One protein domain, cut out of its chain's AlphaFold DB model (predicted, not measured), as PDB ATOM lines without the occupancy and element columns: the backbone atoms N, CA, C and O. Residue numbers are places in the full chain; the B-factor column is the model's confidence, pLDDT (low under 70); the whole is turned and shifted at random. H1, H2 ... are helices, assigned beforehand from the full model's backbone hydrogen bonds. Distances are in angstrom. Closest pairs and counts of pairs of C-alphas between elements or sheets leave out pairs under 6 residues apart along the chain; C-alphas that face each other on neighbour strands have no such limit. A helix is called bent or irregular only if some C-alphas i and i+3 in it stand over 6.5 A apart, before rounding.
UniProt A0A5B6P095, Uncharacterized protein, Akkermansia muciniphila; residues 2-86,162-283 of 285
ATOM      1  N   ILE A   2       0.207  20.987  14.276       44.16
ATOM      2  CA  ILE A   2      -0.882  20.643  13.320       44.16
ATOM      3  C   ILE A   2      -2.283  20.747  13.955       44.16
ATOM      4  O   ILE A   2      -3.168  21.376  13.394       44.16
ATOM      5  N   LEU A   3      -2.453  20.220  15.174       43.59
ATOM      6  CA  LEU A   3      -3.682  20.373  15.970       43.59
ATOM      7  C   LEU A   3      -4.061  21.841  16.219       43.59
ATOM      8  O   LEU A   3      -5.226  22.184  16.133       43.59
ATOM      9  N   ALA A   4      -3.081  22.710  16.482       41.22
ATOM     10  CA  ALA A   4      -3.322  24.131  16.733       41.22
ATOM     11  C   ALA A   4      -3.668  24.896  15.440       41.22
ATOM     12  O   ALA A   4      -4.505  25.791  15.475       41.22
ATOM     13  N   GLY A   5      -3.078  24.508  14.301       39.78
ATOM     14  CA  GLY A   5      -3.394  25.068  12.982       39.78
ATOM     15  C   GLY A   5      -4.747  24.610  12.421       39.78
ATOM     16  O   GLY A   5      -5.450  25.391  11.798       39.78
ATOM     17  N   LEU A   6      -5.171  23.372  12.687       51.59
ATOM     18  CA  LEU A   6      -6.539  22.928  12.386       51.59
ATOM     19  C   LEU A   6      -7.557  23.609  13.304       51.59
ATOM     20  O   LEU A   6      -8.602  24.061  12.838       51.59
ATOM     21  N   SER A   7      -7.227  23.756  14.590       46.50
ATOM     22  CA  SER A   7      -8.041  24.525  15.529       46.50
ATOM     23  C   SER A   7      -8.218  25.982  15.096       46.50
ATOM     24  O   SER A   7      -9.314  26.492  15.263       46.50
ATOM     25  N   SER A   8      -7.225  26.654  14.498       42.06
ATOM     26  CA  SER A   8      -7.375  28.052  14.041       42.06
ATOM     27  C   SER A   8      -8.271  28.208  12.801       42.06
ATOM     28  O   SER A   8      -9.000  29.196  12.676       42.06
ATOM     29  N   VAL A   9      -8.293  27.219  11.901       52.88
ATOM     30  CA  VAL A   9      -9.250  27.184  10.778       52.88
ATOM     31  C   VAL A   9     -10.673  26.937  11.292       52.88
ATOM     32  O   VAL A   9     -11.605  27.634  10.893       52.88
ATOM     33  N   LEU A  10     -10.838  26.013  12.245       50.50
ATOM     34  CA  LEU A  10     -12.128  25.717  12.885       50.50
ATOM     35  C   LEU A  10     -12.632  26.873  13.759       50.50
ATOM     36  O   LEU A  10     -13.826  27.156  13.769       50.50
ATOM     37  N   VAL A  11     -11.732  27.595  14.432       49.03
ATOM     38  CA  VAL A  11     -12.050  28.812  15.191       49.03
ATOM     39  C   VAL A  11     -12.709  29.849  14.286       49.03
ATOM     40  O   VAL A  11     -13.677  30.459  14.719       49.03
ATOM     41  N   ASN A  12     -12.255  30.009  13.036       52.72
ATOM     42  CA  ASN A  12     -12.837  30.974  12.097       52.72
ATOM     43  C   ASN A  12     -14.226  30.563  11.587       52.72
ATOM     44  O   ASN A  12     -15.060  31.426  11.341       52.72
ATOM     45  N   LEU A  13     -14.475  29.258  11.447       54.47
ATOM     46  CA  LEU A  13     -15.754  28.724  10.968       54.47
ATOM     47  C   LEU A  13     -16.888  28.879  11.992       54.47
ATOM     48  O   LEU A  13     -18.056  28.884  11.611       54.47
ATOM     49  N   PHE A  14     -16.547  29.027  13.276       57.19
ATOM     50  CA  PHE A  14     -17.506  29.062  14.379       57.19
ATOM     51  C   PHE A  14     -17.331  30.266  15.313       57.19
ATOM     52  O   PHE A  14     -17.708  30.143  16.470       57.19
ATOM     53  N   LYS A  15     -16.762  31.411  14.895       55.31
ATOM     54  CA  LYS A  15     -16.696  32.634  15.737       55.31
ATOM     55  C   LYS A  15     -18.126  33.114  16.019       55.31
ATOM     56  O   LYS A  15     -18.691  33.780  15.155       55.31
ATOM     57  N   PRO A  16     -18.778  32.655  17.104       57.81
ATOM     58  CA  PRO A  16     -18.395  32.898  18.507       57.81
ATOM     59  C   PRO A  16     -18.348  31.665  19.450       57.81
ATOM     60  O   PRO A  16     -18.057  31.776  20.637       57.81
ATOM     61  N   LEU A  17     -18.638  30.474  18.943       61.72
ATOM     62  CA  LEU A  17     -18.708  29.205  19.667       61.72
ATOM     63  C   LEU A  17     -17.392  28.408  19.614       61.72
ATOM     64  O   LEU A  17     -17.335  27.266  20.063       61.72
ATOM     65  N   SER A  18     -16.308  28.997  19.101       64.75
ATOM     66  CA  SER A  18     -14.993  28.351  19.012       64.75
ATOM     67  C   SER A  18     -14.465  27.873  20.371       64.75
ATOM     68  O   SER A  18     -13.805  26.839  20.443       64.75
ATOM     69  N   ILE A  19     -14.830  28.548  21.467       69.94
ATOM     70  CA  ILE A  19     -14.512  28.134  22.843       69.94
ATOM     71  C   ILE A  19     -15.004  26.712  23.164       69.94
ATOM     72  O   ILE A  19     -14.395  26.004  23.965       69.94
ATOM     73  N   LEU A  20     -16.051  26.238  22.487       71.75
ATOM     74  CA  LEU A  20     -16.579  24.889  22.662       71.75
ATOM     75  C   LEU A  20     -15.617  23.804  22.180       71.75
ATOM     76  O   LEU A  20     -15.685  22.675  22.659       71.75
ATOM     77  N   PHE A  21     -14.657  24.134  21.314       71.25
ATOM     78  CA  PHE A  21     -13.593  23.205  20.934       71.25
ATOM     79  C   PHE A  21     -12.580  22.972  22.065       71.25
ATOM     80  O   PHE A  21     -11.962  21.908  22.101       71.25
ATOM     81  N   LEU A  22     -12.443  23.894  23.030       72.75
ATOM     82  CA  LEU A  22     -11.693  23.616  24.263       72.75
ATOM     83  C   LEU A  22     -12.423  22.593  25.128       72.75
ATOM     84  O   LEU A  22     -11.800  21.669  25.648       72.75
ATOM     85  N   VAL A  23     -13.745  22.726  25.244       75.69
ATOM     86  CA  VAL A  23     -14.577  21.755  25.965       75.69
ATOM     87  C   VAL A  23     -14.500  20.393  25.272       75.69
ATOM     88  O   VAL A  23     -14.232  19.393  25.930       75.69
ATOM     89  N   ALA A  24     -14.606  20.358  23.940       78.75
ATOM     90  CA  ALA A  24     -14.435  19.143  23.145       78.75
ATOM     91  C   ALA A  24     -13.081  18.475  23.383       78.75
ATOM     92  O   ALA A  24     -13.013  17.263  23.568       78.75
ATOM     93  N   PHE A  25     -12.005  19.265  23.407       79.00
ATOM     94  CA  PHE A  25     -10.666  18.773  23.698       79.00
ATOM     95  C   PHE A  25     -10.596  18.108  25.074       79.00
ATOM     96  O   PHE A  25     -10.118  16.980  25.178       79.00
ATOM     97  N   VAL A  26     -11.117  18.767  26.113       78.44
ATOM     98  CA  VAL A  26     -11.146  18.211  27.473       78.44
ATOM     99  C   VAL A  26     -11.968  16.920  27.515       78.44
ATOM    100  O   VAL A  26     -11.488  15.913  28.032       78.44
ATOM    101  N   CYS A  27     -13.162  16.907  26.919       80.69
ATOM    102  CA  CYS A  27     -14.016  15.720  26.853       80.69
ATOM    103  C   CYS A  27     -13.328  14.548  26.138       80.69
ATOM    104  O   CYS A  27     -13.349  13.429  26.646       80.69
ATOM    105  N   VAL A  28     -12.679  14.799  24.996       81.44
ATOM    106  CA  VAL A  28     -11.962  13.765  24.237       81.44
ATOM    107  C   VAL A  28     -10.742  13.263  25.006       81.44
ATOM    108  O   VAL A  28     -10.533  12.058  25.077       81.44
ATOM    109  N   GLU A  29      -9.948  14.133  25.630       76.50
ATOM    110  CA  GLU A  29      -8.810  13.701  26.452       76.50
ATOM    111  C   GLU A  29      -9.270  12.831  27.632       76.50
ATOM    112  O   GLU A  29      -8.666  11.788  27.900       76.50
ATOM    113  N   ILE A  30     -10.376  13.192  28.291       78.38
ATOM    114  CA  ILE A  30     -10.954  12.383  29.368       78.38
ATOM    115  C   ILE A  30     -11.420  11.025  28.832       78.38
ATOM    116  O   ILE A  30     -10.967   9.995  29.331       78.38
ATOM    117  N   ALA A  31     -12.277  11.005  27.811       79.44
ATOM    118  CA  ALA A  31     -12.893   9.778  27.304       79.44
ATOM    119  C   ALA A  31     -11.886   8.821  26.647       79.44
ATOM    120  O   ALA A  31     -11.990   7.607  26.796       79.44
ATOM    121  N   CYS A  32     -10.895   9.362  25.937       76.00
ATOM    122  CA  CYS A  32      -9.995   8.583  25.090       76.00
ATOM    123  C   CYS A  32      -8.623   8.323  25.730       76.00
ATOM    124  O   CYS A  32      -7.936   7.388  25.337       76.00
ATOM    125  N   ARG A  33      -8.166   9.123  26.703       73.25
ATOM    126  CA  ARG A  33      -6.846   8.904  27.335       73.25
ATOM    127  C   ARG A  33      -6.916   8.604  28.813       73.25
ATOM    128  O   ARG A  33      -6.120   7.797  29.291       73.25
ATOM    129  N   ILE A  34      -7.821   9.255  29.533       74.44
ATOM    130  CA  ILE A  34      -7.919   9.077  30.978       74.44
ATOM    131  C   ILE A  34      -8.753   7.834  31.285       74.44
ATOM    132  O   ILE A  34      -8.228   6.898  31.883       74.44
ATOM    133  N   TRP A  35     -10.002   7.790  30.817       77.62
ATOM    134  CA  TRP A  35     -10.961   6.716  31.088       77.62
ATOM    135  C   TRP A  35     -10.423   5.300  30.814       77.62
ATOM    136  O   TRP A  35     -10.469   4.476  31.729       77.62
ATOM    137  N   PRO A  36      -9.807   5.005  29.651       71.25
ATOM    138  CA  PRO A  36      -9.356   3.646  29.332       71.25
ATOM    139  C   PRO A  36      -8.160   3.185  30.186       71.25
ATOM    140  O   PRO A  36      -7.852   1.995  30.256       71.25
ATOM    141  N   ASN A  37      -7.458   4.124  30.828       68.25
ATOM    142  CA  ASN A  37      -6.237   3.875  31.597       68.25
ATOM    143  C   ASN A  37      -6.454   3.950  33.117       68.25
ATOM    144  O   ASN A  37      -5.492   3.857  33.886       68.25
ATOM    145  N   LEU A  38      -7.700   4.094  33.572       70.88
ATOM    146  CA  LEU A  38      -8.030   4.121  34.991       70.88
ATOM    147  C   LEU A  38      -8.148   2.710  35.562       70.88
ATOM    148  O   LEU A  38      -9.134   2.020  35.330       70.88
ATOM    149  N   LYS A  39      -7.171   2.300  36.382       68.94
ATOM    150  CA  LYS A  39      -7.345   1.158  37.302       68.94
ATOM    151  C   LYS A  39      -7.504   1.583  38.764       68.94
ATOM    152  O   LYS A  39      -7.901   0.773  39.590       68.94
ATOM    153  N   SER A  40      -7.159   2.830  39.108       73.31
ATOM    154  CA  SER A  40      -7.264   3.381  40.469       73.31
ATOM    155  C   SER A  40      -7.192   4.914  40.489       73.31
ATOM    156  O   SER A  40      -6.624   5.531  39.584       73.31
ATOM    157  N   TRP A  41      -7.676   5.538  41.571       70.94
ATOM    158  CA  TRP A  41      -7.607   6.994  41.783       70.94
ATOM    159  C   TRP A  41      -6.170   7.552  41.757       70.94
ATOM    160  O   TRP A  41      -5.919   8.626  41.218       70.94
ATOM    161  N   LYS A  42      -5.179   6.800  42.257       74.19
ATOM    162  CA  LYS A  42      -3.763   7.217  42.210       74.19
ATOM    163  C   LYS A  42      -3.238   7.343  40.773       74.19
ATOM    164  O   LYS A  42      -2.463   8.251  40.477       74.19
ATOM    165  N   GLN A  43      -3.679   6.466  39.871       74.19
ATOM    166  CA  GLN A  43      -3.325   6.543  38.451       74.19
ATOM    167  C   GLN A  43      -4.031   7.700  37.740       74.19
ATOM    168  O   GLN A  43      -3.416   8.311  36.872       74.19
ATOM    169  N   LEU A  44      -5.257   8.057  38.145       74.25
ATOM    170  CA  LEU A  44      -5.944   9.256  37.648       74.25
ATOM    171  C   LEU A  44      -5.094  10.505  37.886       74.25
ATOM    172  O   LEU A  44      -4.746  11.212  36.942       74.25
ATOM    173  N   CYS A  45      -4.718  10.737  39.145       76.88
ATOM    174  CA  CYS A  45      -3.945  11.910  39.541       76.88
ATOM    175  C   CYS A  45      -2.585  11.958  38.831       76.88
ATOM    176  O   CYS A  45      -2.154  13.025  38.402       76.88
ATOM    177  N   SER A  46      -1.931  10.804  38.659       78.38
ATOM    178  CA  SER A  46      -0.668  10.704  37.917       78.38
ATOM    179  C   SER A  46      -0.838  11.058  36.435       78.38
ATOM    180  O   SER A  46      -0.131  11.926  35.923       78.38
ATOM    181  N   THR A  47      -1.825  10.470  35.752       74.44
ATOM    182  CA  THR A  47      -2.118  10.755  34.337       74.44
ATOM    183  C   THR A  47      -2.493  12.218  34.112       74.44
ATOM    184  O   THR A  47      -2.008  12.831  33.158       74.44
ATOM    185  N   ILE A  48      -3.305  12.800  35.002       78.44
ATOM    186  CA  ILE A  48      -3.639  14.228  34.979       78.44
ATOM    187  C   ILE A  48      -2.369  15.061  35.140       78.44
ATOM    188  O   ILE A  48      -2.116  15.944  34.327       78.44
ATOM    189  N   LYS A  49      -1.527  14.761  36.136       80.94
ATOM    190  CA  LYS A  49      -0.294  15.516  36.389       80.94
ATOM    191  C   LYS A  49       0.637  15.498  35.176       80.94
ATOM    192  O   LYS A  49       1.113  16.553  34.769       80.94
ATOM    193  N   VAL A  50       0.827  14.336  34.550       80.81
ATOM    194  CA  VAL A  50       1.690  14.172  33.366       80.81
ATOM    195  C   VAL A  50       1.161  14.937  32.147       80.81
ATOM    196  O   VAL A  50       1.950  15.464  31.364       80.81
ATOM    197  N   ASN A  51      -0.161  15.026  31.973       76.94
ATOM    198  CA  ASN A  51      -0.760  15.705  30.819       76.94
ATOM    199  C   ASN A  51      -1.133  17.172  31.082       76.94
ATOM    200  O   ASN A  51      -1.324  17.916  30.122       76.94
ATOM    201  N   SER A  52      -1.155  17.617  32.341       79.38
ATOM    202  CA  SER A  52      -1.566  18.965  32.753       79.38
ATOM    203  C   SER A  52      -0.816  20.070  32.009       79.38
ATOM    204  O   SER A  52      -1.444  20.960  31.447       79.38
ATOM    205  N   PHE A  53       0.512  19.968  31.899       80.25
ATOM    206  CA  PHE A  53       1.322  20.932  31.155       80.25
ATOM    207  C   PHE A  53       0.933  20.999  29.673       80.25
ATOM    208  O   PHE A  53       0.837  22.083  29.104       80.25
ATOM    209  N   ARG A  54       0.657  19.850  29.041       76.69
ATOM    210  CA  ARG A  54       0.226  19.796  27.634       76.69
ATOM    211  C   ARG A  54      -1.149  20.427  27.450       76.69
ATOM    212  O   ARG A  54      -1.359  21.115  26.457       76.69
ATOM    213  N   TRP A  55      -2.065  20.202  28.390       80.12
ATOM    214  CA  TRP A  55      -3.393  20.809  28.368       80.12
ATOM    215  C   TRP A  55      -3.323  22.318  28.574       80.12
ATOM    216  O   TRP A  55      -3.914  23.048  27.790       80.12
ATOM    217  N   VAL A  56      -2.546  22.792  29.552       81.31
ATOM    218  CA  VAL A  56      -2.321  24.227  29.778       81.31
ATOM    219  C   VAL A  56      -1.701  24.867  28.539       81.31
ATOM    220  O   VAL A  56      -2.215  25.870  28.055       81.31
ATOM    221  N   LEU A  57      -0.662  24.254  27.961       80.88
ATOM    222  CA  LEU A  57      -0.040  24.740  26.732       80.88
ATOM    223  C   LEU A  57      -1.048  24.809  25.578       80.88
ATOM    224  O   LEU A  57      -1.080  25.806  24.862       80.88
ATOM    225  N   PHE A  58      -1.884  23.780  25.402       79.12
ATOM    226  CA  PHE A  58      -2.936  23.777  24.386       79.12
ATOM    227  C   PHE A  58      -3.960  24.890  24.622       79.12
ATOM    228  O   PHE A  58      -4.245  25.632  23.690       79.12
ATOM    229  N   ILE A  59      -4.465  25.043  25.849       79.69
ATOM    230  CA  ILE A  59      -5.456  26.064  26.217       79.69
ATOM    231  C   ILE A  59      -4.894  27.465  25.973       79.69
ATOM    232  O   ILE A  59      -5.527  28.259  25.283       79.69
ATOM    233  N   VAL A  60      -3.689  27.756  26.471       81.12
ATOM    234  CA  VAL A  60      -3.034  29.063  26.296       81.12
ATOM    235  C   VAL A  60      -2.792  29.353  24.818       81.12
ATOM    236  O   VAL A  60      -3.110  30.440  24.343       81.12
ATOM    237  N   THR A  61      -2.287  28.368  24.070       78.38
ATOM    238  CA  THR A  61      -2.053  28.511  22.627       78.38
ATOM    239  C   THR A  61      -3.369  28.754  21.890       78.38
ATOM    240  O   THR A  61      -3.457  29.666  21.077       78.38
ATOM    241  N   PHE A  62      -4.413  27.980  22.187       78.06
ATOM    242  CA  PHE A  62      -5.723  28.107  21.554       78.06
ATOM    243  C   PHE A  62      -6.356  29.474  21.828       78.06
ATOM    244  O   PHE A  62      -6.797  30.133  20.891       78.06
ATOM    245  N   ILE A  63      -6.364  29.922  23.089       79.88
ATOM    246  CA  ILE A  63      -6.890  31.236  23.475       79.88
ATOM    247  C   ILE A  63      -6.087  32.339  22.785       79.88
ATOM    248  O   ILE A  63      -6.680  33.194  22.134       79.88
ATOM    249  N   GLY A  64      -4.752  32.285  22.851       78.88
ATOM    250  CA  GLY A  64      -3.876  33.278  22.229       78.88
ATOM    251  C   GLY A  64      -4.090  33.391  20.718       78.88
ATOM    252  O   GLY A  64      -4.307  34.490  20.209       78.88
ATOM    253  N   PHE A  65      -4.116  32.262  20.002       78.81
ATOM    254  CA  PHE A  65      -4.404  32.250  18.564       78.81
ATOM    255  C   PHE A  65      -5.826  32.724  18.251       78.81
ATOM    256  O   PHE A  65      -6.003  33.504  17.317       78.81
ATOM    257  N   SER A  66      -6.833  32.308  19.025       74.56
ATOM    258  CA  SER A  66      -8.226  32.723  18.819       74.56
ATOM    259  C   SER A  66      -8.407  34.228  19.025       74.56
ATOM    260  O   SER A  66      -9.074  34.879  18.220       74.56
ATOM    261  N   MET A  67      -7.792  34.798  20.065       78.25
ATOM    262  CA  MET A  67      -7.810  36.240  20.327       78.25
ATOM    263  C   MET A  67      -7.096  37.009  19.217       78.25
ATOM    264  O   MET A  67      -7.675  37.936  18.658       78.25
ATOM    265  N   LEU A  68      -5.885  36.585  18.837       79.81
ATOM    266  CA  LEU A  68      -5.108  37.222  17.773       79.81
ATOM    267  C   LEU A  68      -5.860  37.207  16.437       79.81
ATOM    268  O   LEU A  68      -5.983  38.231  15.771       79.81
ATOM    269  N   GLN A  69      -6.412  36.058  16.051       76.38
ATOM    270  CA  GLN A  69      -7.160  35.914  14.806       76.38
ATOM    271  C   GLN A  69      -8.474  36.699  14.820       76.38
ATOM    272  O   GLN A  69      -8.910  37.189  13.779       76.38
ATOM    273  N   THR A  70      -9.148  36.796  15.967       77.06
ATOM    274  CA  THR A  70     -10.353  37.627  16.106       77.06
ATOM    275  C   THR A  70      -9.996  39.100  15.977       77.06
ATOM    276  O   THR A  70     -10.600  39.781  15.161       77.06
ATOM    277  N   ALA A  71      -8.944  39.557  16.659       81.69
ATOM    278  CA  ALA A  71      -8.463  40.931  16.562       81.69
ATOM    279  C   ALA A  71      -8.058  41.311  15.127       81.69
ATOM    280  O   ALA A  71      -8.452  42.366  14.643       81.69
ATOM    281  N   ILE A  72      -7.322  40.446  14.417       82.06
ATOM    282  CA  ILE A  72      -6.917  40.697  13.022       82.06
ATOM    283  C   ILE A  72      -8.138  40.814  12.103       82.06
ATOM    284  O   ILE A  72      -8.210  41.742  11.296       82.06
ATOM    285  N   VAL A  73      -9.093  39.883  12.212       80.12
ATOM    286  CA  VAL A  73     -10.294  39.877  11.364       80.12
ATOM    287  C   VAL A  73     -11.188  41.076  11.672       80.12
ATOM    288  O   VAL A  73     -11.554  41.785  10.739       80.12
ATOM    289  N   ASN A  74     -11.475  41.349  12.947       83.44
ATOM    290  CA  ASN A  74     -12.315  42.478  13.348       83.44
ATOM    291  C   ASN A  74     -11.695  43.801  12.895       83.44
ATOM    292  O   ASN A  74     -12.344  44.542  12.173       83.44
ATOM    293  N   ASN A  75     -10.407  44.031  13.170       85.50
ATOM    294  CA  ASN A  75      -9.698  45.235  12.721       85.50
ATOM    295  C   ASN A  75      -9.736  45.399  11.191       85.50
ATOM    296  O   ASN A  75      -9.852  46.509  10.678       85.50
ATOM    297  N   SER A  76      -9.641  44.297  10.440       82.62
ATOM    298  CA  SER A  76      -9.719  44.341   8.974       82.62
ATOM    299  C   SER A  76     -11.121  44.723   8.487       82.62
ATOM    300  O   SER A  76     -11.242  45.543   7.579       82.62
ATOM    301  N   ILE A  77     -12.170  44.164   9.100       80.44
ATOM    302  CA  ILE A  77     -13.575  44.471   8.785       80.44
ATOM    303  C   ILE A  77     -13.904  45.913   9.183       80.44
ATOM    304  O   ILE A  77     -14.426  46.659   8.362       80.44
ATOM    305  N   GLU A  78     -13.535  46.338  10.388       86.88
ATOM    306  CA  GLU A  78     -13.764  47.696  10.895       86.88
ATOM    307  C   GLU A  78     -13.100  48.744  10.004       86.88
ATOM    308  O   GLU A  78     -13.721  49.740   9.641       86.88
ATOM    309  N   LYS A  79     -11.861  48.500   9.564       88.12
ATOM    310  CA  LYS A  79     -11.173  49.392   8.618       88.12
ATOM    311  C   LYS A  79     -11.836  49.431   7.245       88.12
ATOM    312  O   LYS A  79     -11.871  50.493   6.627       88.12
ATOM    313  N   MET A  80     -12.322  48.291   6.758       87.38
ATOM    314  CA  MET A  80     -12.919  48.174   5.426       87.38
ATOM    315  C   MET A  80     -14.319  48.790   5.366       87.38
ATOM    316  O   MET A  80     -14.622  49.537   4.441       87.38
ATOM    317  N   PHE A  81     -15.157  48.495   6.357       85.25
ATOM    318  CA  PHE A  81     -16.575  48.853   6.366       85.25
ATOM    319  C   PHE A  81     -16.899  50.048   7.264       85.25
ATOM    320  O   PHE A  81     -18.014  50.556   7.201       85.25
ATOM    321  N   ARG A  82     -15.936  50.531   8.061       84.06
ATOM    322  CA  ARG A  82     -16.093  51.664   8.993       84.06
ATOM    323  C   ARG A  82     -17.235  51.468   9.995       84.06
ATOM    324  O   ARG A  82     -17.897  52.427  10.381       84.06
ATOM    325  N   VAL A  83     -17.449  50.224  10.408       79.38
ATOM    326  CA  VAL A  83     -18.450  49.817  11.400       79.38
ATOM    327  C   VAL A  83     -17.781  48.959  12.460       79.38
ATOM    328  O   VAL A  83     -16.904  48.168  12.123       79.38
ATOM    329  N   GLU A  84     -18.189  49.116  13.717       81.81
ATOM    330  CA  GLU A  84     -17.684  48.323  14.840       81.81
ATOM    331  C   GLU A  84     -18.155  46.864  14.740       81.81
ATOM    332  O   GLU A  84     -19.322  46.593  14.443       81.81
ATOM    333  N   VAL A  85     -17.254  45.910  14.995       82.56
ATOM    334  CA  VAL A  85     -17.602  44.484  15.001       82.56
ATOM    335  C   VAL A  85     -17.929  44.041  16.423       82.56
ATOM    336  O   VAL A  85     -17.049  43.904  17.269       82.56
ATOM    337  N   VAL A  86     -19.201  43.730  16.668       84.50
ATOM    338  CA  VAL A  86     -19.674  43.240  17.970       84.50
ATOM    339  C   VAL A  86     -19.655  41.711  18.073       84.50
ATOM    340  O   VAL A  86     -19.710  40.985  17.076       84.50
ATOM    341  N   GLU A 162     -32.149  15.846   4.652       71.44
ATOM    342  CA  GLU A 162     -31.514  15.724   3.327       71.44
ATOM    343  C   GLU A 162     -32.308  16.450   2.233       71.44
ATOM    344  O   GLU A 162     -31.832  16.648   1.115       71.44
ATOM    345  N   GLU A 163     -33.492  16.945   2.591       69.62
ATOM    346  CA  GLU A 163     -34.353  17.733   1.723       69.62
ATOM    347  C   GLU A 163     -33.680  19.034   1.259       69.62
ATOM    348  O   GLU A 163     -33.816  19.402   0.096       69.62
ATOM    349  N   SER A 164     -32.882  19.700   2.101       65.25
ATOM    350  CA  SER A 164     -32.166  20.913   1.679       65.25
ATOM    351  C   SER A 164     -31.138  20.646   0.572       65.25
ATOM    352  O   SER A 164     -30.981  21.468  -0.328       65.25
ATOM    353  N   TYR A 165     -30.449  19.499   0.609       66.25
ATOM    354  CA  TYR A 165     -29.517  19.111  -0.456       66.25
ATOM    355  C   TYR A 165     -30.269  18.655  -1.709       66.25
ATOM    356  O   TYR A 165     -29.888  19.011  -2.820       66.25
ATOM    357  N   TRP A 166     -31.373  17.927  -1.525       74.06
ATOM    358  CA  TRP A 166     -32.265  17.534  -2.610       74.06
ATOM    359  C   TRP A 166     -32.760  18.741  -3.412       74.06
ATOM    360  O   TRP A 166     -32.604  18.754  -4.631       74.06
ATOM    361  N   TRP A 167     -33.289  19.766  -2.734       69.38
ATOM    362  CA  TRP A 167     -33.732  21.007  -3.371       69.38
ATOM    363  C   TRP A 167     -32.593  21.691  -4.122       69.38
ATOM    364  O   TRP A 167     -32.762  22.053  -5.280       69.38
ATOM    365  N   PHE A 168     -31.414  21.815  -3.511       67.06
ATOM    366  CA  PHE A 168     -30.268  22.438  -4.174       67.06
ATOM    367  C   PHE A 168     -29.832  21.692  -5.447       67.06
ATOM    368  O   PHE A 168     -29.556  22.324  -6.461       67.06
ATOM    369  N   ALA A 169     -29.777  20.358  -5.413       70.31
ATOM    370  CA  ALA A 169     -29.255  19.550  -6.516       70.31
ATOM    371  C   ALA A 169     -30.281  19.253  -7.626       70.31
ATOM    372  O   ALA A 169     -29.883  18.877  -8.726       70.31
ATOM    373  N   ASN A 170     -31.583  19.385  -7.346       72.06
ATOM    374  CA  ASN A 170     -32.650  18.928  -8.246       72.06
ATOM    375  C   ASN A 170     -33.684  20.011  -8.591       72.06
ATOM    376  O   ASN A 170     -34.739  19.688  -9.136       72.06
ATOM    377  N   THR A 171     -33.398  21.284  -8.303       74.38
ATOM    378  CA  THR A 171     -34.195  22.402  -8.827       74.38
ATOM    379  C   THR A 171     -33.717  22.733 -10.238       74.38
ATOM    380  O   THR A 171     -32.551  23.073 -10.428       74.38
ATOM    381  N   ALA A 172     -34.611  22.637 -11.222       75.81
ATOM    382  CA  ALA A 172     -34.370  23.116 -12.581       75.81
ATOM    383  C   ALA A 172     -35.216  24.360 -12.872       75.81
ATOM    384  O   ALA A 172     -36.226  24.600 -12.210       75.81
ATOM    385  N   GLU A 173     -34.833  25.124 -13.898       75.38
ATOM    386  CA  GLU A 173     -35.623  26.265 -14.384       75.38
ATOM    387  C   GLU A 173     -37.015  25.843 -14.882       75.38
ATOM    388  O   GLU A 173     -37.947  26.641 -14.839       75.38
ATOM    389  N   THR A 174     -37.179  24.587 -15.314       81.94
ATOM    390  CA  THR A 174     -38.467  24.029 -15.737       81.94
ATOM    391  C   THR A 174     -39.220  23.393 -14.557       81.94
ATOM    392  O   THR A 174     -38.744  22.418 -13.951       81.94
ATOM    393  N   PRO A 175     -40.420  23.903 -14.212       82.75
ATOM    394  CA  PRO A 175     -41.234  23.355 -13.128       82.75
ATOM    395  C   PRO A 175     -41.608  21.884 -13.339       82.75
ATOM    396  O   PRO A 175     -41.665  21.121 -12.374       82.75
ATOM    397  N   GLU A 176     -41.803  21.458 -14.590       84.31
ATOM    398  CA  GLU A 176     -42.232  20.104 -14.946       84.31
ATOM    399  C   GLU A 176     -41.168  19.056 -14.602       84.31
ATOM    400  O   GLU A 176     -41.490  18.002 -14.050       84.31
ATOM    401  N   TYR A 177     -39.889  19.352 -14.867       81.31
ATOM    402  CA  TYR A 177     -38.774  18.482 -14.480       81.31
ATOM    403  C   TYR A 177     -38.696  18.359 -12.960       81.31
ATOM    404  O   TYR A 177     -38.661  17.252 -12.419       81.31
ATOM    405  N   THR A 178     -38.729  19.500 -12.267       81.19
ATOM    406  CA  THR A 178     -38.650  19.551 -10.804       81.19
ATOM    407  C   THR A 178     -39.800  18.757 -10.174       81.19
ATOM    408  O   THR A 178     -39.590  17.989  -9.234       81.19
ATOM    409  N   GLN A 179     -41.015  18.863 -10.718       81.88
ATOM    410  CA  GLN A 179     -42.187  18.129 -10.240       81.88
ATOM    411  C   GLN A 179     -42.101  16.621 -10.529       81.88
ATOM    412  O   GLN A 179     -42.393  15.812  -9.642       81.88
ATOM    413  N   ALA A 180     -41.652  16.226 -11.724       81.56
ATOM    414  CA  ALA A 180     -41.467  14.821 -12.086       81.56
ATOM    415  C   ALA A 180     -40.403  14.141 -11.204       81.56
ATOM    416  O   ALA A 180     -40.646  13.074 -10.634       81.56
ATOM    417  N   VAL A 181     -39.256  14.797 -11.012       81.25
ATOM    418  CA  VAL A 181     -38.161  14.314 -10.157       81.25
ATOM    419  C   VAL A 181     -38.597  14.237  -8.693       81.25
ATOM    420  O   VAL A 181     -38.340  13.230  -8.026       81.25
ATOM    421  N   ASN A 182     -39.338  15.237  -8.203       81.88
ATOM    422  CA  ASN A 182     -39.898  15.222  -6.852       81.88
ATOM    423  C   ASN A 182     -40.885  14.072  -6.620       81.88
ATOM    424  O   ASN A 182     -40.921  13.514  -5.526       81.88
ATOM    425  N   THR A 183     -41.669  13.704  -7.631       82.06
ATOM    426  CA  THR A 183     -42.684  12.648  -7.504       82.06
ATOM    427  C   THR A 183     -42.056  11.255  -7.522       82.06
ATOM    428  O   THR A 183     -42.474  10.377  -6.771       82.06
ATOM    429  N   ILE A 184     -41.038  11.047  -8.361       82.69
ATOM    430  CA  ILE A 184     -40.468   9.718  -8.618       82.69
ATOM    431  C   ILE A 184     -39.275   9.418  -7.698       82.69
ATOM    432  O   ILE A 184     -39.164   8.320  -7.157       82.69
ATOM    433  N   ILE A 185     -38.362  10.379  -7.528       82.31
ATOM    434  CA  ILE A 185     -37.008  10.115  -7.014       82.31
ATOM    435  C   ILE A 185     -36.817  10.646  -5.585       82.31
ATOM    436  O   ILE A 185     -36.014  10.093  -4.832       82.31
ATOM    437  N   LYS A 186     -37.578  11.660  -5.155       81.75
ATOM    438  CA  LYS A 186     -37.389  12.298  -3.837       81.75
ATOM    439  C   LYS A 186     -37.468  11.305  -2.680       81.75
ATOM    440  O   LYS A 186     -36.549  11.231  -1.872       81.75
ATOM    441  N   THR A 187     -38.539  10.519  -2.599       82.56
ATOM    442  CA  THR A 187     -38.736   9.548  -1.511       82.56
ATOM    443  C   THR A 187     -37.634   8.479  -1.446       82.56
ATOM    444  O   THR A 187     -37.062   8.300  -0.363       82.56
ATOM    445  N   PRO A 188     -37.276   7.782  -2.547       81.88
ATOM    446  CA  PRO A 188     -36.186   6.806  -2.507       81.88
ATOM    447  C   PRO A 188     -34.818   7.452  -2.253       81.88
ATOM    448  O   PRO A 188     -34.006   6.869  -1.531       81.88
ATOM    449  N   PHE A 189     -34.569   8.665  -2.762       82.44
ATOM    450  CA  PHE A 189     -33.359   9.426  -2.447       82.44
ATOM    451  C   PHE A 189     -33.258   9.722  -0.950       82.44
ATOM    452  O   PHE A 189     -32.265   9.355  -0.324       82.44
ATOM    453  N   LEU A 190     -34.295  10.330  -0.361       81.50
ATOM    454  CA  LEU A 190     -34.314  10.678   1.060       81.50
ATOM    455  C   LEU A 190     -34.140   9.433   1.931       81.50
ATOM    456  O   LEU A 190     -33.336   9.442   2.858       81.50
ATOM    457  N   SER A 191     -34.821   8.336   1.594       81.06
ATOM    458  CA  SER A 191     -34.699   7.069   2.325       81.06
ATOM    459  C   SER A 191     -33.272   6.514   2.269       81.06
ATOM    460  O   SER A 191     -32.731   6.074   3.287       81.06
ATOM    461  N   SER A 192     -32.633   6.574   1.097       80.75
ATOM    462  CA  SER A 192     -31.253   6.116   0.901       80.75
ATOM    463  C   SER A 192     -30.252   7.000   1.647       80.75
ATOM    464  O   SER A 192     -29.357   6.490   2.319       80.75
ATOM    465  N   ALA A 193     -30.429   8.320   1.581       79.31
ATOM    466  CA  ALA A 193     -29.562   9.283   2.245       79.31
ATOM    467  C   ALA A 193     -29.659   9.169   3.778       79.31
ATOM    468  O   ALA A 193     -28.636   9.089   4.456       79.31
ATOM    469  N   ILE A 194     -30.874   9.038   4.322       80.44
ATOM    470  CA  ILE A 194     -31.101   8.788   5.753       80.44
ATOM    471  C   ILE A 194     -30.449   7.465   6.179       80.44
ATOM    472  O   ILE A 194     -29.761   7.414   7.198       80.44
ATOM    473  N   SER A 195     -30.603   6.401   5.383       82.31
ATOM    474  CA  SER A 195     -29.988   5.094   5.663       82.31
ATOM    475  C   SER A 195     -28.458   5.165   5.680       82.31
ATOM    476  O   SER A 195     -27.814   4.587   6.558       82.31
ATOM    477  N   PHE A 196     -27.865   5.911   4.745       83.94
ATOM    478  CA  PHE A 196     -26.424   6.151   4.710       83.94
ATOM    479  C   PHE A 196     -25.940   6.896   5.960       83.94
ATOM    480  O   PHE A 196     -24.960   6.478   6.580       83.94
ATOM    481  N   MET A 197     -26.648   7.949   6.379       81.81
ATOM    482  CA  MET A 197     -26.307   8.696   7.594       81.81
ATOM    483  C   MET A 197     -26.395   7.816   8.848       81.81
ATOM    484  O   MET A 197     -25.499   7.863   9.692       81.81
ATOM    485  N   TRP A 198     -27.407   6.947   8.945       83.44
ATOM    486  CA  TRP A 198     -27.519   5.966  10.030       83.44
ATOM    487  C   TRP A 198     -26.334   5.004  10.092       83.44
ATOM    488  O   TRP A 198     -25.765   4.805  11.166       83.44
ATOM    489  N   LEU A 199     -25.938   4.431   8.952       88.25
ATOM    490  CA  LEU A 199     -24.765   3.555   8.876       88.25
ATOM    491  C   LEU A 199     -23.494   4.291   9.296       88.25
ATOM    492  O   LEU A 199     -22.690   3.767  10.068       88.25
ATOM    493  N   LEU A 200     -23.331   5.526   8.827       88.31
ATOM    494  CA  LEU A 200     -22.195   6.362   9.175       88.31
ATOM    495  C   LEU A 200     -22.130   6.613  10.692       88.31
ATOM    496  O   LEU A 200     -21.072   6.415  11.291       88.31
ATOM    497  N   TYR A 201     -23.247   6.946  11.345       86.25
ATOM    498  CA  TYR A 201     -23.281   7.111  12.805       86.25
ATOM    499  C   TYR A 201     -23.020   5.828  13.566       86.25
ATOM    500  O   TYR A 201     -22.298   5.853  14.563       86.25
ATOM    501  N   PHE A 202     -23.577   4.716  13.095       89.88
ATOM    502  CA  PHE A 202     -23.337   3.418  13.700       89.88
ATOM    503  C   PHE A 202     -21.837   3.107  13.735       89.88
ATOM    504  O   PHE A 202     -21.293   2.806  14.798       89.88
ATOM    505  N   PHE A 203     -21.131   3.265  12.614       92.88
ATOM    506  CA  PHE A 203     -19.696   2.990  12.579       92.88
ATOM    507  C   PHE A 203     -18.859   4.024  13.340       92.88
ATOM    508  O   PHE A 203     -17.876   3.645  13.978       92.88
ATOM    509  N   VAL A 204     -19.255   5.301  13.370       89.19
ATOM    510  CA  VAL A 204     -18.625   6.292  14.262       89.19
ATOM    511  C   VAL A 204     -18.764   5.874  15.729       89.19
ATOM    512  O   VAL A 204     -17.790   5.948  16.478       89.19
ATOM    513  N   ALA A 205     -19.938   5.386  16.139       88.31
ATOM    514  CA  ALA A 205     -20.168   4.901  17.496       88.31
ATOM    515  C   ALA A 205     -19.320   3.660  17.811       88.31
ATOM    516  O   ALA A 205     -18.695   3.604  18.871       88.31
ATOM    517  N   VAL A 206     -19.222   2.703  16.880       89.56
ATOM    518  CA  VAL A 206     -18.333   1.537  17.018       89.56
ATOM    519  C   VAL A 206     -16.884   1.978  17.229       89.56
ATOM    520  O   VAL A 206     -16.235   1.508  18.165       89.56
ATOM    521  N   ASN A 207     -16.384   2.915  16.415       89.00
ATOM    522  CA  ASN A 207     -15.026   3.425  16.578       89.00
ATOM    523  C   ASN A 207     -14.839   4.135  17.924       89.00
ATOM    524  O   ASN A 207     -13.839   3.912  18.603       89.00
ATOM    525  N   ALA A 208     -15.797   4.966  18.340       84.69
ATOM    526  CA  ALA A 208     -15.746   5.659  19.623       84.69
ATOM    527  C   ALA A 208     -15.669   4.673  20.800       84.69
ATOM    528  O   ALA A 208     -14.800   4.819  21.658       84.69
ATOM    529  N   ILE A 209     -16.509   3.633  20.804       85.56
ATOM    530  CA  ILE A 209     -16.501   2.580  21.828       85.56
ATOM    531  C   ILE A 209     -15.162   1.834  21.824       85.56
ATOM    532  O   ILE A 209     -14.550   1.660  22.878       85.56
ATOM    533  N   ASN A 210     -14.662   1.436  20.650       83.94
ATOM    534  CA  ASN A 210     -13.378   0.745  20.542       83.94
ATOM    535  C   ASN A 210     -12.212   1.611  21.049       83.94
ATOM    536  O   ASN A 210     -11.356   1.136  21.797       83.94
ATOM    537  N   ASN A 211     -12.211   2.904  20.722       83.19
ATOM    538  CA  ASN A 211     -11.235   3.868  21.226       83.19
ATOM    539  C   ASN A 211     -11.317   4.014  22.753       83.19
ATOM    540  O   ASN A 211     -10.286   3.968  23.416       83.19
ATOM    541  N   MET A 212     -12.518   4.112  23.330       79.44
ATOM    542  CA  MET A 212     -12.715   4.176  24.788       79.44
ATOM    543  C   MET A 212     -12.245   2.915  25.528       79.44
ATOM    544  O   MET A 212     -11.997   2.962  26.731       79.44
ATOM    545  N   MET A 213     -12.115   1.785  24.836       79.94
ATOM    546  CA  MET A 213     -11.562   0.546  25.395       79.94
ATOM    547  C   MET A 213     -10.074   0.353  25.065       79.94
ATOM    548  O   MET A 213      -9.420  -0.540  25.608       79.94
ATOM    549  N   SER A 214      -9.517   1.181  24.184       77.56
ATOM    550  CA  SER A 214      -8.148   1.052  23.700       77.56
ATOM    551  C   SER A 214      -7.163   1.792  24.601       77.56
ATOM    552  O   SER A 214      -7.329   2.966  24.918       77.56
ATOM    553  N   LYS A 215      -6.063   1.125  24.969       70.56
ATOM    554  CA  LYS A 215      -4.968   1.749  25.743       70.56
ATOM    555  C   LYS A 215      -4.202   2.804  24.948       70.56
ATOM    556  O   LYS A 215      -3.621   3.721  25.526       70.56
ATOM    557  N   TYR A 216      -4.155   2.638  23.629       76.44
ATOM    558  CA  TYR A 216      -3.462   3.531  22.715       76.44
ATOM    559  C   TYR A 216      -4.399   3.933  21.586       76.44
ATOM    560  O   TYR A 216      -5.003   3.078  20.944       76.44
ATOM    561  N   ILE A 217      -4.475   5.234  21.330       79.69
ATOM    562  CA  ILE A 217      -5.269   5.810  20.248       79.69
ATOM    563  C   ILE A 217      -4.346   6.688  19.418       79.69
ATOM    564  O   ILE A 217      -3.542   7.463  19.953       79.69
ATOM    565  N   SER A 218      -4.463   6.572  18.098       80.06
ATOM    566  CA  SER A 218      -3.657   7.365  17.177       80.06
ATOM    567  C   SER A 218      -3.953   8.865  17.331       80.06
ATOM    568  O   SER A 218      -5.084   9.286  17.592       80.06
ATOM    569  N   LYS A 219      -2.940   9.712  17.110       78.88
ATOM    570  CA  LYS A 219      -3.119  11.178  17.114       78.88
ATOM    571  C   LYS A 219      -4.151  11.632  16.075       78.88
ATOM    572  O   LYS A 219      -4.860  12.602  16.313       78.88
ATOM    573  N   PHE A 220      -4.234  10.931  14.947       77.38
ATOM    574  CA  PHE A 220      -5.161  11.235  13.863       77.38
ATOM    575  C   PHE A 220      -6.621  10.973  14.260       77.38
ATOM    576  O   PHE A 220      -7.485  11.815  14.025       77.38
ATOM    577  N   THR A 221      -6.890   9.864  14.947       79.69
ATOM    578  CA  THR A 221      -8.219   9.557  15.497       79.69
ATOM    579  C   THR A 221      -8.637  10.591  16.545       79.69
ATOM    580  O   THR A 221      -9.763  11.074  16.515       79.69
ATOM    581  N   LEU A 222      -7.711  11.015  17.415       78.31
ATOM    582  CA  LEU A 222      -7.981  12.067  18.402       78.31
ATOM    583  C   LEU A 222      -8.325  13.413  17.751       78.31
ATOM    584  O   LEU A 222      -9.241  14.083  18.213       78.31
ATOM    585  N   ILE A 223      -7.635  13.794  16.670       77.50
ATOM    586  CA  ILE A 223      -7.950  15.014  15.909       77.50
ATOM    587  C   ILE A 223      -9.385  14.953  15.380       77.50
ATOM    588  O   ILE A 223     -10.171  15.850  15.667       77.50
ATOM    589  N   ASN A 224      -9.746  13.888  14.658       80.56
ATOM    590  CA  ASN A 224     -11.087  13.752  14.078       80.56
ATOM    591  C   ASN A 224     -12.185  13.689  15.152       80.56
ATOM    592  O   ASN A 224     -13.256  14.275  14.974       80.56
ATOM    593  N   ALA A 225     -11.897  13.063  16.298       78.62
ATOM    594  CA  ALA A 225     -12.789  13.070  17.449       78.62
ATOM    595  C   ALA A 225     -12.993  14.494  17.990       78.62
ATOM    596  O   ALA A 225     -14.134  14.912  18.146       78.62
ATOM    597  N   ILE A 226     -11.928  15.275  18.213       79.50
ATOM    598  CA  ILE A 226     -12.037  16.668  18.692       79.50
ATOM    599  C   ILE A 226     -12.875  17.513  17.732       79.50
ATOM    600  O   ILE A 226     -13.726  18.275  18.186       79.50
ATOM    601  N   VAL A 227     -12.671  17.364  16.418       77.62
ATOM    602  CA  VAL A 227     -13.456  18.098  15.413       77.62
ATOM    603  C   VAL A 227     -14.937  17.738  15.504       77.62
ATOM    604  O   VAL A 227     -15.790  18.623  15.547       77.62
ATOM    605  N   THR A 228     -15.239  16.446  15.598       77.62
ATOM    606  CA  THR A 228     -16.621  15.960  15.652       77.62
ATOM    607  C   THR A 228     -17.312  16.364  16.952       77.62
ATOM    608  O   THR A 228     -18.426  16.878  16.920       77.62
ATOM    609  N   TRP A 229     -16.647  16.206  18.097       76.75
ATOM    610  CA  TRP A 229     -17.179  16.607  19.400       76.75
ATOM    611  C   TRP A 229     -17.327  18.126  19.530       76.75
ATOM    612  O   TRP A 229     -18.321  18.591  20.083       76.75
ATOM    613  N   GLY A 230     -16.386  18.904  18.989       77.25
ATOM    614  CA  GLY A 230     -16.471  20.366  18.954       77.25
ATOM    615  C   GLY A 230     -17.675  20.840  18.164       77.25
ATOM    616  O   GLY A 230     -18.432  21.684  18.637       77.25
ATOM    617  N   TYR A 231     -17.924  20.216  17.018       77.06
ATOM    618  CA  TYR A 231     -19.133  20.476  16.258       77.06
ATOM    619  C   TYR A 231     -20.405  20.067  16.999       77.06
ATOM    620  O   TYR A 231     -21.329  20.867  17.076       77.06
ATOM    621  N   ILE A 232     -20.454  18.869  17.591       77.38
ATOM    622  CA  ILE A 232     -21.612  18.444  18.391       77.38
ATOM    623  C   ILE A 232     -21.906  19.479  19.482       77.38
ATOM    624  O   ILE A 232     -23.054  19.875  19.641       77.38
ATOM    625  N   LEU A 233     -20.893  19.993  20.181       76.75
ATOM    626  CA  LEU A 233     -21.085  21.037  21.192       76.75
ATOM    627  C   LEU A 233     -21.626  22.346  20.601       76.75
ATOM    628  O   LEU A 233     -22.515  22.951  21.200       76.75
ATOM    629  N   VAL A 234     -21.151  22.759  19.421       76.88
ATOM    630  CA  VAL A 234     -21.725  23.893  18.675       76.88
ATOM    631  C   VAL A 234     -23.211  23.665  18.397       76.88
ATOM    632  O   VAL A 234     -24.001  24.584  18.582       76.88
ATOM    633  N   LEU A 235     -23.615  22.447  18.029       74.50
ATOM    634  CA  LEU A 235     -25.025  22.111  17.816       74.50
ATOM    635  C   LEU A 235     -25.839  22.133  19.110       74.50
ATOM    636  O   LEU A 235     -26.965  22.630  19.124       74.50
ATOM    637  N   LEU A 236     -25.283  21.595  20.198       75.12
ATOM    638  CA  LEU A 236     -25.951  21.582  21.498       75.12
ATOM    639  C   LEU A 236     -26.262  23.015  21.944       75.12
ATOM    640  O   LEU A 236     -27.377  23.297  22.379       75.12
ATOM    641  N   LEU A 237     -25.300  23.927  21.785       76.88
ATOM    642  CA  LEU A 237     -25.353  25.248  22.403       76.88
ATOM    643  C   LEU A 237     -25.809  26.377  21.467       76.88
ATOM    644  O   LEU A 237     -26.371  27.354  21.948       76.88
ATOM    645  N   GLY A 238     -25.600  26.256  20.158       79.62
ATOM    646  CA  GLY A 238     -25.931  27.284  19.171       79.62
ATOM    647  C   GLY A 238     -27.198  27.003  18.363       79.62
ATOM    648  O   GLY A 238     -27.807  25.933  18.460       79.62
ATOM    649  N   GLY A 239     -27.583  27.980  17.542       78.00
ATOM    650  CA  GLY A 239     -28.595  27.822  16.500       78.00
ATOM    651  C   GLY A 239     -28.183  26.791  15.445       78.00
ATOM    652  O   GLY A 239     -27.010  26.679  15.079       78.00
ATOM    653  N   VAL A 240     -29.155  26.027  14.953       73.81
ATOM    654  CA  VAL A 240     -28.915  24.970  13.972       73.81
ATOM    655  C   VAL A 240     -28.922  25.511  12.551       73.81
ATOM    656  O   VAL A 240     -29.880  26.140  12.120       73.81
ATOM    657  N   GLN A 241     -27.875  25.186  11.789       69.31
ATOM    658  CA  GLN A 241     -27.824  25.430  10.350       69.31
ATOM    659  C   GLN A 241     -27.376  24.160   9.623       69.31
ATOM    660  O   GLN A 241     -26.273  23.659   9.859       69.31
ATOM    661  N   GLY A 242     -28.205  23.667   8.695       63.47
ATOM    662  CA  GLY A 242     -27.938  22.435   7.940       63.47
ATOM    663  C   GLY A 242     -26.596  22.446   7.198       63.47
ATOM    664  O   GLY A 242     -25.928  21.420   7.111       63.47
ATOM    665  N   ARG A 243     -26.124  23.622   6.753       64.81
ATOM    666  CA  ARG A 243     -24.835  23.776   6.052       64.81
ATOM    667  C   ARG A 243     -23.624  23.356   6.880       64.81
ATOM    668  O   ARG A 243     -22.623  22.928   6.309       64.81
ATOM    669  N   TYR A 244     -23.695  23.428   8.209       66.81
ATOM    670  CA  TYR A 244     -22.538  23.104   9.035       66.81
ATOM    671  C   TYR A 244     -22.207  21.607   9.051       66.81
ATOM    672  O   TYR A 244     -21.086  21.251   9.405       66.81
ATOM    673  N   LYS A 245     -23.126  20.731   8.608       70.75
ATOM    674  CA  LYS A 245     -22.840  19.294   8.484       70.75
ATOM    675  C   LYS A 245     -21.668  19.041   7.533       70.75
ATOM    676  O   LYS A 245     -20.825  18.193   7.809       70.75
ATOM    677  N   SER A 246     -21.536  19.856   6.482       69.81
ATOM    678  CA  SER A 246     -20.436  19.764   5.510       69.81
ATOM    679  C   SER A 246     -19.046  19.902   6.147       69.81
ATOM    680  O   SER A 246     -18.097  19.273   5.683       69.81
ATOM    681  N   LEU A 247     -18.932  20.641   7.257       70.69
ATOM    682  CA  LEU A 247     -17.671  20.861   7.973       70.69
ATOM    683  C   LEU A 247     -17.175  19.614   8.710       70.69
ATOM    684  O   LEU A 247     -15.980  19.502   8.983       70.69
ATOM    685  N   ILE A 248     -18.073  18.680   9.031       76.06
ATOM    686  CA  ILE A 248     -17.727  17.468   9.779       76.06
ATOM    687  C   ILE A 248     -17.943  16.168   9.023       76.06
ATOM    688  O   ILE A 248     -17.489  15.132   9.498       76.06
ATOM    689  N   VAL A 249     -18.580  16.195   7.850       77.56
ATOM    690  CA  VAL A 249     -18.818  14.987   7.047       77.56
ATOM    691  C   VAL A 249     -17.510  14.253   6.742       77.56
ATOM    692  O   VAL A 249     -17.449  13.043   6.919       77.56
ATOM    693  N   ALA A 250     -16.435  14.955   6.366       79.06
ATOM    694  CA  ALA A 250     -15.150  14.300   6.105       79.06
ATOM    695  C   ALA A 250     -14.552  13.620   7.364       79.06
ATOM    696  O   ALA A 250     -14.270  12.419   7.301       79.06
ATOM    697  N   PRO A 251     -14.417  14.306   8.521       83.62
ATOM    698  CA  PRO A 251     -14.053  13.662   9.787       83.62
ATOM    699  C   PRO A 251     -14.958  12.486  10.178       83.62
ATOM    700  O   PRO A 251     -14.461  11.447  10.616       83.62
ATOM    701  N   LEU A 252     -16.273  12.619   9.987       83.06
ATOM    702  CA  LEU A 252     -17.251  11.564  10.251       83.06
ATOM    703  C   LEU A 252     -17.006  10.332   9.373       83.06
ATOM    704  O   LEU A 252     -16.946   9.226   9.902       83.06
ATOM    705  N   CYS A 253     -16.804  10.509   8.065       86.00
ATOM    706  CA  CYS A 253     -16.496   9.418   7.138       86.00
ATOM    707  C   CYS A 253     -15.187   8.707   7.505       86.00
ATOM    708  O   CYS A 253     -15.121   7.481   7.462       86.00
ATOM    709  N   ILE A 254     -14.155   9.456   7.907       87.50
ATOM    710  CA  ILE A 254     -12.876   8.888   8.359       87.50
ATOM    711  C   ILE A 254     -13.078   8.024   9.610       87.50
ATOM    712  O   ILE A 254     -12.601   6.890   9.662       87.50
ATOM    713  N   MET A 255     -13.794   8.534  10.616       88.12
ATOM    714  CA  MET A 255     -14.070   7.775  11.841       88.12
ATOM    715  C   MET A 255     -14.977   6.569  11.580       88.12
ATOM    716  O   MET A 255     -14.744   5.503  12.146       88.12
ATOM    717  N   ALA A 256     -15.963   6.700  10.691       90.88
ATOM    718  CA  ALA A 256     -16.798   5.588  10.255       90.88
ATOM    719  C   ALA A 256     -15.963   4.500   9.566       90.88
ATOM    720  O   ALA A 256     -16.097   3.329   9.902       90.88
ATOM    721  N   ALA A 257     -15.043   4.863   8.667       90.88
ATOM    722  CA  ALA A 257     -14.153   3.902   8.014       90.88
ATOM    723  C   ALA A 257     -13.277   3.139   9.024       90.88
ATOM    724  O   ALA A 257     -13.118   1.923   8.913       90.88
ATOM    725  N   MET A 258     -12.766   3.826  10.054       88.88
ATOM    726  CA  MET A 258     -12.070   3.163  11.165       88.88
ATOM    727  C   MET A 258     -13.001   2.218  11.934       88.88
ATOM    728  O   MET A 258     -12.612   1.098  12.250       88.88
ATOM    729  N   GLY A 259     -14.244   2.629  12.184       90.06
ATOM    730  CA  GLY A 259     -15.249   1.797  12.846       90.06
ATOM    731  C   GLY A 259     -15.625   0.547  12.059       90.06
ATOM    732  O   GLY A 259     -15.786  -0.516  12.651       90.06
ATOM    733  N   VAL A 260     -15.700   0.637  10.728       92.56
ATOM    734  CA  VAL A 260     -15.880  -0.528   9.848       92.56
ATOM    735  C   VAL A 260     -14.707  -1.492  10.001       92.56
ATOM    736  O   VAL A 260     -14.923  -2.691  10.170       92.56
ATOM    737  N   TYR A 261     -13.470  -0.985   9.979       89.00
ATOM    738  CA  TYR A 261     -12.277  -1.813  10.161       89.00
ATOM    739  C   TYR A 261     -12.288  -2.536  11.517       89.00
ATOM    740  O   TYR A 261     -12.070  -3.749  11.578       89.00
ATOM    741  N   ASP A 262     -12.622  -1.815  12.588       86.00
ATOM    742  CA  ASP A 262     -12.751  -2.368  13.938       86.00
ATOM    743  C   ASP A 262     -13.855  -3.439  14.012       86.00
ATOM    744  O   ASP A 262     -13.647  -4.522  14.569       86.00
ATOM    745  N   PHE A 263     -15.008  -3.173  13.392       89.88
ATOM    746  CA  PHE A 263     -16.153  -4.082  13.345       89.88
ATOM    747  C   PHE A 263     -15.843  -5.378  12.585       89.88
ATOM    748  O   PHE A 263     -16.101  -6.476  13.081       89.88
ATOM    749  N   VAL A 264     -15.233  -5.275  11.401       88.56
ATOM    750  CA  VAL A 264     -14.815  -6.437  10.602       88.56
ATOM    751  C   VAL A 264     -13.749  -7.243  11.345       88.56
ATOM    752  O   VAL A 264     -13.820  -8.474  11.399       88.56
ATOM    753  N   GLY A 265     -12.787  -6.565  11.978       83.50
ATOM    754  CA  GLY A 265     -11.779  -7.203  12.821       83.50
ATOM    755  C   GLY A 265     -12.395  -7.981  13.987       83.50
ATOM    756  O   GLY A 265     -11.976  -9.108  14.263       83.50
ATOM    757  N   PHE A 266     -13.419  -7.421  14.638       82.94
ATOM    758  CA  PHE A 266     -14.187  -8.108  15.675       82.94
ATOM    759  C   PHE A 266     -14.898  -9.355  15.132       82.94
ATOM    760  O   PHE A 266     -14.742 -10.434  15.703       82.94
ATOM    761  N   ILE A 267     -15.607  -9.253  14.002       84.88
ATOM    762  CA  ILE A 267     -16.283 -10.398  13.367       84.88
ATOM    763  C   ILE A 267     -15.291 -11.527  13.065       84.88
ATOM    764  O   ILE A 267     -15.563 -12.690  13.371       84.88
ATOM    765  N   ASN A 268     -14.130 -11.201  12.494       80.88
ATOM    766  CA  ASN A 268     -13.122 -12.195  12.127       80.88
ATOM    767  C   ASN A 268     -12.527 -12.905  13.352       80.88
ATOM    768  O   ASN A 268     -12.360 -14.126  13.334       80.88
ATOM    769  N   LYS A 269     -12.270 -12.173  14.445       78.44
ATOM    770  CA  LYS A 269     -11.823 -12.762  15.719       78.44
ATOM    771  C   LYS A 269     -12.887 -13.676  16.324       78.44
ATOM    772  O   LYS A 269     -12.563 -14.785  16.746       78.44
ATOM    773  N   SER A 270     -14.145 -13.242  16.317       75.06
ATOM    774  CA  SER A 270     -15.271 -14.021  16.835       75.06
ATOM    775  C   SER A 270     -15.461 -15.322  16.050       75.06
ATOM    776  O   SER A 270     -15.570 -16.385  16.654       75.06
ATOM    777  N   LYS A 271     -15.384 -15.282  14.712       69.25
ATOM    778  CA  LYS A 271     -15.413 -16.491  13.864       69.25
ATOM    779  C   LYS A 271     -14.280 -17.467  14.194       69.25
ATOM    780  O   LYS A 271     -14.525 -18.665  14.309       69.25
ATOM    781  N   GLY A 272     -13.060 -16.963  14.388       66.38
ATOM    782  CA  GLY A 272     -11.916 -17.782  14.798       66.38
ATOM    783  C   GLY A 272     -12.110 -18.447  16.164       66.38
ATOM    784  O   GLY A 272     -11.716 -19.597  16.343       66.38
ATOM    785  N   TYR A 273     -12.760 -17.762  17.109       63.12
ATOM    786  CA  TYR A 273     -13.084 -18.319  18.424       63.12
ATOM    787  C   TYR A 273     -14.138 -19.430  18.329       63.12
ATOM    788  O   TYR A 273     -13.919 -20.522  18.845       63.12
ATOM    789  N   PHE A 274     -15.228 -19.204  17.587       58.00
ATOM    790  CA  PHE A 274     -16.276 -20.211  17.375       58.00
ATOM    791  C   PHE A 274     -15.758 -21.478  16.682       58.00
ATOM    792  O   PHE A 274     -16.101 -22.586  17.089       58.00
ATOM    793  N   LEU A 275     -14.893 -21.340  15.672       58.97
ATOM    794  CA  LEU A 275     -14.283 -22.492  14.996       58.97
ATOM    795  C   LEU A 275     -13.351 -23.290  15.920       58.97
ATOM    796  O   LEU A 275     -13.268 -24.508  15.798       58.97
ATOM    797  N   LYS A 276     -12.676 -22.616  16.857       56.00
ATOM    798  CA  LYS A 276     -11.756 -23.238  17.818       56.00
ATOM    799  C   LYS A 276     -12.481 -23.939  18.973       56.00
ATOM    800  O   LYS A 276     -12.008 -24.965  19.444       56.00
ATOM    801  N   VAL A 277     -13.625 -23.409  19.411       61.81
ATOM    802  CA  VAL A 277     -14.502 -24.078  20.391       61.81
ATOM    803  C   VAL A 277     -15.100 -25.345  19.776       61.81
ATOM    804  O   VAL A 277     -14.990 -26.418  20.357       61.81
ATOM    805  N   ARG A 278     -15.611 -25.251  18.543       51.94
ATOM    806  CA  ARG A 278     -16.218 -26.388  17.840       51.94
ATOM    807  C   ARG A 278     -15.220 -27.506  17.514       51.94
ATOM    808  O   ARG A 278     -15.589 -28.670  17.551       51.94
ATOM    809  N   SER A 279     -13.961 -27.171  17.203       53.47
ATOM    810  CA  SER A 279     -12.930 -28.185  16.940       53.47
ATOM    811  C   SER A 279     -12.466 -28.925  18.198       53.47
ATOM    812  O   SER A 279     -12.063 -30.084  18.096       53.47
ATOM    813  N   ASN A 280     -12.539 -28.282  19.367       54.47
ATOM    814  CA  ASN A 280     -12.278 -28.928  20.650       54.47
ATOM    815  C   ASN A 280     -13.431 -29.861  21.048       54.47
ATOM    816  O   ASN A 280     -13.164 -30.987  21.441       54.47
ATOM    817  N   GLU A 281     -14.690 -29.463  20.832       55.91
ATOM    818  CA  GLU A 281     -15.856 -30.334  21.075       55.91
ATOM    819  C   GLU A 281     -15.849 -31.604  20.203       55.91
ATOM    820  O   GLU A 281     -16.287 -32.658  20.646       55.91
ATOM    821  N   THR A 282     -15.311 -31.545  18.979       53.53
ATOM    822  CA  THR A 282     -15.170 -32.730  18.105       53.53
ATOM    823  C   THR A 282     -13.971 -33.628  18.418       53.53
ATOM    824  O   THR A 282     -13.847 -34.674  17.792       53.53
ATOM    825  N   LYS A 283     -13.058 -33.227  19.310       50.00
ATOM    826  CA  LYS A 283     -11.925 -34.072  19.741       50.00
ATOM    827  C   LYS A 283     -12.224 -34.883  21.002       50.00
ATOM    828  O   LYS A 283     -11.486 -35.821  21.281       50.00
TER     829      LYS A 283
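What this domain is: This is residues 2 to 86 and 162 to 283 of the 285 residues of an uncharacterized protein of Akkermansia muciniphila (UniProt A0A5B6P095). Helices spread in a flat, loose frame: H6 and H8 cross, H7 packs on H8 and H2, and long, bent H3 runs past H1 and H2. Residues 264 to 283 stick out as an arm, and small H4 and H5 lie by H6's first end. The 207 printed residues include eight named helices, H1 to H8 in chain order, and no named strand: all helix, loose, radius of gyration of the C-alphas 23.0 A, spans 84 by 60 by 25 A.

How they stand to each other: H1, residues 2 to 13, touches H3b, residues 53 to 81, at a steep tilt of 38 degrees; their closest C-alphas, Val 11 and Ser 66, are 6.6 A apart. H3, residues 41 to 81, is one helix by its hydrogen bonds but bent, C-alphas 50 and 53 being 7.1 A apart; H3a is residues 41 to 50. H2, residues 20 to 37, is the hub, touching H3a, H6, residues 186 to 213, and H7, residues 219 to 237, where the closest C-alphas, Phe 21 and Gly 230, are 4.5 A apart. H4, residues 163 to 170, is close to but not clearly touching H5, residues 175 to 184. H8, residues 242 to 281, touches H6 at 63 degrees, a steep tilt; the closest C-alphas, Asn 207 and Gly 259, are 4.1 A apart. Every O i to N i+4 pair is within hydrogen-bond range in H1, H3a, H3b, H4, H5, H6 and H7; in H2 11 of 14 are, and in H8 31 of 36.

Where its parts are: H1 begins at C-alpha 2 (-0.882, 20.643, 13.320). H3b spans 41.4 A, H6 40.7 A. H8, irregular with C-alphas 247 and 250 7.3 A apart, spans 55.7 A to C-alpha 281 (-15.856, -30.334, 21.075).

The domain as a whole: Residues 87 to 161 are cut out, C-alphas 86 and 162 standing 33.3 A apart. Of the links printed whole, none is long. The pLDDT is under 70 in 43 residues, among them 2 to 19.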